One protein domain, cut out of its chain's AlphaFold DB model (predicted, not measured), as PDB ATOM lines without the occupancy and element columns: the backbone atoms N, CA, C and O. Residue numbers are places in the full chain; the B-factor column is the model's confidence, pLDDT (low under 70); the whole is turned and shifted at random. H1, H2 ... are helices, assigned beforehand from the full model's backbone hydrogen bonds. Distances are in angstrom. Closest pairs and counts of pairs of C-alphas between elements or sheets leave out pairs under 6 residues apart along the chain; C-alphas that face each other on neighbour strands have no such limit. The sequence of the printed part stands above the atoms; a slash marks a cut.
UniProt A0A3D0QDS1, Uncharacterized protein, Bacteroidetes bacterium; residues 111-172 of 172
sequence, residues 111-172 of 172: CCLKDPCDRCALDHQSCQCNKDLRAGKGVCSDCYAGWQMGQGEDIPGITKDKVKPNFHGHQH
ATOM      1  N   CYS A 111     -17.933 -87.826  56.780       68.94
ATOM      2  CA  CYS A 111     -17.200 -88.829  57.542       68.94
ATOM      3  C   CYS A 111     -15.759 -88.339  57.765       68.94
ATOM      4  O   CYS A 111     -15.156 -87.695  56.907       68.94
ATOM      5  N   CYS A 112     -15.224 -88.576  58.963       71.69
ATOM      6  CA  CYS A 112     -13.872 -88.147  59.331       71.69
ATOM      7  C   CYS A 112     -12.771 -89.032  58.746       71.69
ATOM      8  O   CYS A 112     -11.598 -88.723  58.930       71.69
ATOM      9  N   LEU A 113     -13.152 -90.134  58.105       76.62
ATOM     10  CA  LEU A 113     -12.275 -91.085  57.448       76.62
ATOM     11  C   LEU A 113     -12.821 -91.376  56.048       76.62
ATOM     12  O   LEU A 113     -14.022 -91.246  55.801       76.62
ATOM     13  N   LYS A 114     -11.935 -91.817  55.158       74.31
ATOM     14  CA  LYS A 114     -12.272 -92.380  53.851       74.31
ATOM     15  C   LYS A 114     -13.280 -93.521  53.988       74.31
ATOM     16  O   LYS A 114     -13.295 -94.259  54.978       74.31
ATOM     17  N   ASP A 115     -14.090 -93.682  52.948       68.12
ATOM     18  CA  ASP A 115     -14.974 -94.832  52.791       68.12
ATOM     19  C   ASP A 115     -14.200 -96.149  52.985       68.12
ATOM     20  O   ASP A 115     -13.050 -96.253  52.541       68.12
ATOM     21  N   PRO A 116     -14.799 -97.166  53.635       65.56
ATOM     22  CA  PRO A 116     -16.219 -97.322  53.974       65.56
ATOM     23  C   PRO A 116     -16.539 -97.034  55.454       65.56
ATOM     24  O   PRO A 116     -17.230 -97.818  56.110       65.56
ATOM     25  N   CYS A 117     -16.014 -95.954  56.037       71.56
ATOM     26  CA  CYS A 117     -16.284 -95.615  57.438       71.56
ATOM     27  C   CYS A 117     -17.711 -95.052  57.656       71.56
ATOM     28  O   CYS A 117     -17.904 -93.979  58.213       71.56
ATOM     29  N   ASP A 118     -18.746 -95.782  57.243       73.88
ATOM     30  CA  ASP A 118     -20.155 -95.383  57.390       73.88
ATOM     31  C   ASP A 118     -20.750 -95.836  58.735       73.88
ATOM     32  O   ASP A 118     -21.932 -95.652  59.009       73.88
ATOM     33  N   ARG A 119     -19.940 -96.446  59.608       73.19
ATOM     34  CA  ARG A 119     -20.421 -97.108  60.827       73.19
ATOM     35  C   ARG A 119     -21.178 -96.165  61.764       73.19
ATOM     36  O   ARG A 119     -22.258 -96.511  62.221       73.19
ATOM     37  N   CYS A 120     -20.655 -94.958  61.988       71.44
ATOM     38  CA  CYS A 120     -21.334 -93.951  62.812       71.44
ATOM     39  C   CYS A 120     -22.695 -93.553  62.224       71.44
ATOM     40  O   CYS A 120     -23.630 -93.273  62.969       71.44
ATOM     41  N   ALA A 121     -22.823 -93.582  60.896       71.50
ATOM     42  CA  ALA A 121     -24.081 -93.304  60.223       71.50
ATOM     43  C   ALA A 121     -25.148 -94.330  60.503       71.50
ATOM     44  O   ALA A 121     -26.289 -93.990  60.812       71.50
ATOM     45  N   LEU A 122     -24.741 -95.583  60.387       74.12
ATOM     46  CA  LEU A 122     -25.611 -96.724  60.570       74.12
ATOM     47  C   LEU A 122     -26.022 -96.857  62.038       74.12
ATOM     48  O   LEU A 122     -27.184 -97.138  62.311       74.12
ATOM     49  N   ASP A 123     -25.098 -96.597  62.965       73.25
ATOM     50  CA  ASP A 123     -25.330 -96.794  64.396       73.25
ATOM     51  C   ASP A 123     -26.055 -95.608  65.059       73.25
ATOM     52  O   ASP A 123     -26.863 -95.812  65.963       73.25
ATOM     53  N   HIS A 124     -25.790 -94.368  64.628       70.25
ATOM     54  CA  HIS A 124     -26.264 -93.161  65.324       70.25
ATOM     55  C   HIS A 124     -27.135 -92.235  64.476       70.25
ATOM     56  O   HIS A 124     -27.550 -91.182  64.969       70.25
ATOM     57  N   GLN A 125     -27.374 -92.570  63.202       69.75
ATOM     58  CA  GLN A 125     -28.154 -91.761  62.252       69.75
ATOM     59  C   GLN A 125     -27.663 -90.302  62.125       69.75
ATOM     60  O   GLN A 125     -28.356 -89.441  61.587       69.75
ATOM     61  N   SER A 126     -26.461 -90.001  62.625       68.88
ATOM     62  CA  SER A 126     -25.902 -88.657  62.738       68.88
ATOM     63  C   SER A 126     -24.374 -88.716  62.778       68.88
ATOM     64  O   SER A 126     -23.781 -89.651  63.311       68.88
ATOM     65  N   CYS A 127     -23.727 -87.698  62.206       67.81
ATOM     66  CA  CYS A 127     -22.270 -87.597  62.130       67.81
ATOM     67  C   CYS A 127     -21.801 -86.246  62.669       67.81
ATOM     68  O   CYS A 127     -21.625 -85.282  61.925       67.81
ATOM     69  N   GLN A 128     -21.572 -86.168  63.981       70.75
ATOM     70  CA  GLN A 128     -21.062 -84.943  64.605       70.75
ATOM     71  C   GLN A 128     -19.526 -84.842  64.556       70.75
ATOM     72  O   GLN A 128     -18.977 -83.746  64.705       70.75
ATOM     73  N   CYS A 129     -18.850 -85.957  64.249       71.38
ATOM     74  CA  CYS A 129     -17.404 -86.122  64.352       71.38
ATOM     75  C   CYS A 129     -16.604 -85.102  63.536       71.38
ATOM     76  O   CYS A 129     -15.605 -84.612  64.037       71.38
ATOM     77  N   ASN A 130     -17.020 -84.716  62.320       73.81
ATOM     78  CA  ASN A 130     -16.217 -83.780  61.513       73.81
ATOM     79  C   ASN A 130     -16.254 -82.364  62.076       73.81
ATOM     80  O   ASN A 130     -15.225 -81.701  62.168       73.81
ATOM     81  N   LYS A 131     -17.429 -81.919  62.523       79.00
ATOM     82  CA  LYS A 131     -17.560 -80.633  63.209       79.00
ATOM     83  C   LYS A 131     -16.837 -80.653  64.557       79.00
ATOM     84  O   LYS A 131     -16.187 -79.668  64.891       79.00
ATOM     85  N   ASP A 132     -16.896 -81.758  65.292       80.25
ATOM     86  CA  ASP A 132     -16.155 -81.913  66.545       80.25
ATOM     87  C   ASP A 132     -14.638 -81.912  66.315       80.25
ATOM     88  O   ASP A 132     -13.910 -81.205  67.011       80.25
ATOM     89  N   LEU A 133     -14.172 -82.598  65.274       79.94
ATOM     90  CA  LEU A 133     -12.774 -82.641  64.857       79.94
ATOM     91  C   LEU A 133     -12.271 -81.260  64.415       79.94
ATOM     92  O   LEU A 133     -11.201 -80.828  64.838       79.94
ATOM     93  N   ARG A 134     -13.065 -80.514  63.636       83.56
ATOM     94  CA  ARG A 134     -12.774 -79.110  63.282       83.56
ATOM     95  C   ARG A 134     -12.786 -78.184  64.497       83.56
ATOM     96  O   ARG A 134     -12.049 -77.205  64.516       83.56
ATOM     97  N   ALA A 135     -13.583 -78.504  65.513       86.06
ATOM     98  CA  ALA A 135     -13.582 -77.820  66.802       86.06
ATOM     99  C   ALA A 135     -12.432 -78.271  67.729       86.06
ATOM    100  O   ALA A 135     -12.364 -77.824  68.873       86.06
ATOM    101  N   GLY A 136     -11.536 -79.155  67.269       86.06
ATOM    102  CA  GLY A 136     -10.393 -79.651  68.039       86.06
ATOM    103  C   GLY A 136     -10.761 -80.635  69.153       86.06
ATOM    104  O   GLY A 136      -9.925 -80.921  70.017       86.06
ATOM    105  N   LYS A 137     -11.995 -81.151  69.159       86.75
ATOM    106  CA  LYS A 137     -12.404 -82.216  70.075       86.75
ATOM    107  C   LYS A 137     -11.782 -83.537  69.629       86.75
ATOM    108  O   LYS A 137     -11.571 -83.774  68.441       86.75
ATOM    109  N   GLY A 138     -11.473 -84.393  70.600       86.19
ATOM    110  CA  GLY A 138     -10.918 -85.708  70.304       86.19
ATOM    111  C   GLY A 138     -11.962 -86.676  69.737       86.19
ATOM    112  O   GLY A 138     -13.162 -86.495  69.944       86.19
ATOM    113  N   VAL A 139     -11.485 -87.713  69.050       82.25
ATOM    114  CA  VAL A 139     -12.291 -88.728  68.343       82.25
ATOM    115  C   VAL A 139     -12.189 -90.107  69.005       82.25
ATOM    116  O   VAL A 139     -11.253 -90.357  69.762       82.25
ATOM    117  N   CYS A 140     -13.123 -91.021  68.723       80.62
ATOM    118  CA  CYS A 140     -13.085 -92.389  69.257       80.62
ATOM    119  C   CYS A 140     -11.823 -93.170  68.830       80.62
ATOM    120  O   CYS A 140     -11.096 -92.750  67.926       80.62
ATOM    121  N   SER A 141     -11.573 -94.325  69.461       84.56
ATOM    122  CA  SER A 141     -10.417 -95.191  69.163       84.56
ATOM    123  C   SER A 141     -10.319 -95.560  67.687       84.56
ATOM    124  O   SER A 141      -9.241 -95.467  67.104       84.56
ATOM    125  N   ASP A 142     -11.445 -95.922  67.077       82.62
ATOM    126  CA  ASP A 142     -11.489 -96.414  65.700       82.62
ATOM    127  C   ASP A 142     -11.190 -95.284  64.715       82.62
ATOM    128  O   ASP A 142     -10.397 -95.435  63.785       82.62
ATOM    129  N   CYS A 143     -11.757 -94.103  64.974       81.50
ATOM    130  CA  CYS A 143     -11.489 -92.912  64.183       81.50
ATOM    131  C   CYS A 143     -10.032 -92.456  64.337       81.50
ATOM    132  O   CYS A 143      -9.374 -92.137  63.346       81.50
ATOM    133  N   TYR A 144      -9.503 -92.475  65.563       87.62
ATOM    134  CA  TYR A 144      -8.106 -92.147  65.820       87.62
ATOM    135  C   TYR A 144      -7.170 -93.100  65.069       87.62
ATOM    136  O   TYR A 144      -6.259 -92.638  64.383       87.62
ATOM    137  N   ALA A 145      -7.422 -94.411  65.128       88.62
ATOM    138  CA  ALA A 145      -6.654 -95.415  64.398       88.62
ATOM    139  C   ALA A 145      -6.703 -95.185  62.879       88.62
ATOM    140  O   ALA A 145      -5.660 -95.204  62.227       88.62
ATOM    141  N   GLY A 146      -7.877 -94.883  62.317       87.88
ATOM    142  CA  GLY A 146      -8.001 -94.563  60.894       87.88
ATOM    143  C   GLY A 146      -7.186 -93.338  60.475       87.88
ATOM    144  O   GLY A 146      -6.504 -93.360  59.449       87.88
ATOM    145  N   TRP A 147      -7.155 -92.297  61.309       89.06
ATOM    146  CA  TRP A 147      -6.275 -91.143  61.105       89.06
ATOM    147  C   TRP A 147      -4.794 -91.510  61.180       89.06
ATOM    148  O   TRP A 147      -3.995 -91.008  60.389       89.06
ATOM    149  N   GLN A 148      -4.414 -92.427  62.074       90.12
ATOM    150  CA  GLN A 148      -3.043 -92.934  62.107       90.12
ATOM    151  C   GLN A 148      -2.668 -93.693  60.826       90.12
ATOM    152  O   GLN A 148      -1.498 -93.655  60.436       90.12
ATOM    153  N   MET A 149      -3.648 -94.298  60.153       90.50
ATOM    154  CA  MET A 149      -3.508 -95.001  58.873       90.50
ATOM    155  C   MET A 149      -3.680 -94.100  57.634       90.50
ATOM    156  O   MET A 149      -3.739 -94.612  56.519       90.50
ATOM    157  N   GLY A 150      -3.777 -92.774  57.795       88.94
ATOM    158  CA  GLY A 150      -3.890 -91.829  56.674       88.94
ATOM    159  C   GLY A 150      -5.287 -91.747  56.044       88.94
ATOM    160  O   GLY A 150      -5.481 -91.119  55.004       88.94
ATOM    161  N   GLN A 151      -6.302 -92.351  56.666       87.38
ATOM    162  CA  GLN A 151      -7.659 -92.368  56.113       87.38
ATOM    163  C   GLN A 151      -8.375 -91.011  56.227       87.38
ATOM    164  O   GLN A 151      -9.389 -90.825  55.572       87.38
ATOM    165  N   GLY A 152      -7.878 -90.065  57.030       84.31
ATOM    166  CA  GLY A 152      -8.475 -88.731  57.190       84.31
ATOM    167  C   GLY A 152      -7.772 -87.599  56.430       84.31
ATOM    168  O   GLY A 152      -8.257 -86.472  56.446       84.31
ATOM    169  N   GLU A 153      -6.649 -87.873  55.757       83.25
ATOM    170  CA  GLU A 153      -5.754 -86.838  55.196       83.25
ATOM    171  C   GLU A 153      -6.391 -85.954  54.114       83.25
ATOM    172  O   GLU A 153      -5.935 -84.836  53.885       83.25
ATOM    173  N   ASP A 154      -7.481 -86.409  53.498       81.94
ATOM    174  CA  ASP A 154      -8.198 -85.646  52.473       81.94
ATOM    175  C   ASP A 154      -9.066 -84.524  53.072       81.94
ATOM    176  O   ASP A 154      -9.638 -83.728  52.327       81.94
ATOM    177  N   ILE A 155      -9.194 -84.437  54.403       79.44
ATOM    178  CA  ILE A 155     -10.020 -83.422  55.067       79.44
ATOM    179  C   ILE A 155      -9.258 -82.092  55.137       79.44
ATOM    180  O   ILE A 155      -8.313 -81.957  55.923       79.44
ATOM    181  N   PRO A 156      -9.698 -81.046  54.409       81.50
ATOM    182  CA  PRO A 156      -8.957 -79.794  54.358       81.50
ATOM    183  C   PRO A 156      -8.873 -79.126  55.733       81.50
ATOM    184  O   PRO A 156      -9.891 -78.914  56.410       81.50
ATOM    185  N   GLY A 157      -7.649 -78.756  56.117       84.50
ATOM    186  CA  GLY A 157      -7.347 -78.024  57.348       84.50
ATOM    187  C   GLY A 157      -7.120 -78.893  58.588       84.50
ATOM    188  O   GLY A 157      -6.826 -78.342  59.650       84.50
ATOM    189  N   ILE A 158      -7.214 -80.221  58.473       85.94
ATOM    190  CA  ILE A 158      -6.993 -81.152  59.582       85.94
ATOM    191  C   ILE A 158      -5.816 -82.056  59.229       85.94
ATOM    192  O   ILE A 158      -5.792 -82.682  58.179       85.94
ATOM    193  N   THR A 159      -4.823 -82.099  60.109       89.56
ATOM    194  CA  THR A 159      -3.618 -82.913  59.936       89.56
ATOM    195  C   THR A 159      -3.566 -83.983  61.019       89.56
ATOM    196  O   THR A 159      -4.106 -83.796  62.111       89.56
ATOM    197  N   LYS A 160      -2.923 -85.117  60.721       90.44
ATOM    198  CA  LYS A 160      -2.840 -86.288  61.611       90.44
ATOM    199  C   LYS A 160      -2.355 -85.945  63.026       90.44
ATOM    200  O   LYS A 160      -2.866 -86.494  63.995       90.44
ATOM    201  N   ASP A 161      -1.409 -85.019  63.154       90.31
ATOM    202  CA  ASP A 161      -0.846 -84.528  64.420       90.31
ATOM    203  C   ASP A 161      -1.838 -83.718  65.274       90.31
ATOM    204  O   ASP A 161      -1.678 -83.621  66.491       90.31
ATOM    205  N   LYS A 162      -2.886 -83.158  64.662       88.69
ATOM    206  CA  LYS A 162      -3.921 -82.379  65.360       88.69
ATOM    207  C   LYS A 162      -5.057 -83.246  65.892       88.69
ATOM    208  O   LYS A 162      -5.856 -82.768  66.698       88.69
ATOM    209  N   VAL A 163      -5.138 -84.502  65.459       89.06
ATOM    210  CA  VAL A 163      -6.185 -85.433  65.880       89.06
ATOM    211  C   VAL A 163      -5.820 -86.025  67.233       89.06
ATOM    212  O   VAL A 163      -4.766 -86.631  67.396       89.06
ATOM    213  N   LYS A 164      -6.704 -85.856  68.218       91.50
ATOM    214  CA  LYS A 164      -6.514 -86.368  69.580       91.50
ATOM    215  C   LYS A 164      -7.480 -87.520  69.844       91.50
ATOM    216  O   LYS A 164      -8.627 -87.442  69.402       91.50
ATOM    217  N   PRO A 165      -7.077 -88.562  70.581       89.00
ATOM    218  CA  PRO A 165      -8.020 -89.576  71.014       89.00
ATOM    219  C   PRO A 165      -8.935 -89.028  72.117       89.00
ATOM    220  O   PRO A 165      -8.514 -88.257  72.981       89.00
ATOM    221  N   ASN A 166     -10.187 -89.461  72.108       85.19
ATOM    222  CA  ASN A 166     -11.165 -89.268  73.165       85.19
ATOM    223  C   ASN A 166     -11.860 -90.603  73.447       85.19
ATOM    224  O   ASN A 166     -12.925 -90.908  72.912       85.19
ATOM    225  N   PHE A 167     -11.244 -91.399  74.318       75.81
ATOM    226  CA  PHE A 167     -11.747 -92.719  74.710       75.81
ATOM    227  C   PHE A 167     -12.962 -92.667  75.650       75.81
ATOM    228  O   PHE A 167     -13.515 -93.704  75.988       75.81
ATOM    229  N   HIS A 168     -13.381 -91.468  76.062       67.69
ATOM    230  CA  HIS A 168     -14.501 -91.255  76.981       67.69
ATOM    231  C   HIS A 168     -15.772 -90.771  76.257       67.69
ATOM    232  O   HIS A 168     -16.797 -90.563  76.898       67.69
ATOM    233  N   GLY A 169     -15.700 -90.534  74.939       55.53
ATOM    234  CA  GLY A 169     -16.672 -89.722  74.197       55.53
ATOM    235  C   GLY A 169     -17.892 -90.440  73.615       55.53
ATOM    236  O   GLY A 169     -18.819 -89.759  73.191       55.53
ATOM    237  N   HIS A 170     -17.923 -91.772  73.599       57.56
ATOM    238  CA  HIS A 170     -19.088 -92.536  73.144       57.56
ATOM    239  C   HIS A 170     -19.432 -93.572  74.212       57.56
ATOM    240  O   HIS A 170     -18.955 -94.701  74.177       57.56
ATOM    241  N   GLN A 171     -20.206 -93.161  75.217       51.78
ATOM    242  CA  GLN A 171     -20.948 -94.138  76.010       51.78
ATOM    243  C   GLN A 171     -21.995 -94.738  75.067       51.78
ATOM    244  O   GLN A 171     -22.876 -94.018  74.596       51.78
ATOM    245  N   HIS A 172     -21.792 -96.004  74.711       50.09
ATOM    246  CA  HIS A 172     -22.740 -96.821  73.963       50.09
ATOM    247  C   HIS A 172     -23.958 -97.161  74.822       50.09
ATOM    248  O   HIS A 172     -23.766 -97.384  76.041       50.09
TER     249      HIS A 172
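AT A GLANCE: This is residues 111 to 172 of the 172 residues of an uncharacterized protein of Bacteroidetes bacterium (UniProt A0A3D0QDS1). With little regular structure, this is a loop-rich body in which three short helices, H1, H2 and H3, are set apart as a triangle, and the long stretch of residues 149 to 172 loops beyond H3 and folds back to end on the side of H1. Of 62 printed residues, 20 are in the helices, with no named strand; the class is all helix. The whole is compact, with a radius of gyration of the C-alphas of 10.6 A, and spans 27 by 24 by 18 A.

HOW THE PARTS SIT: Look first at H1, residues 119 to 124, and past a tight link at H2, residues 129 to 134; they are apart. A short link leads to H3, residues 141 to 148, apart from both. In H1, H2 and H3 every O i to N i+4 pair is within hydrogen-bond range.

IN THESE COORDINATES: Find C-alpha 119 at (-20.421, -97.108, 60.827), where H1 begins its 8.4 A. H2 measures 8.5 A. H3 runs 10.5 A to C-alpha 148 at (-3.043, -92.934, 62.107).

THE WHOLE: The C-alphas farthest apart, of Gly 157 and His 172, are 29.4 A apart. The printed part has no cut. Look for pLDDT under 70 at residues 111, 115 to 116, 125 to 127 and 168 to 172.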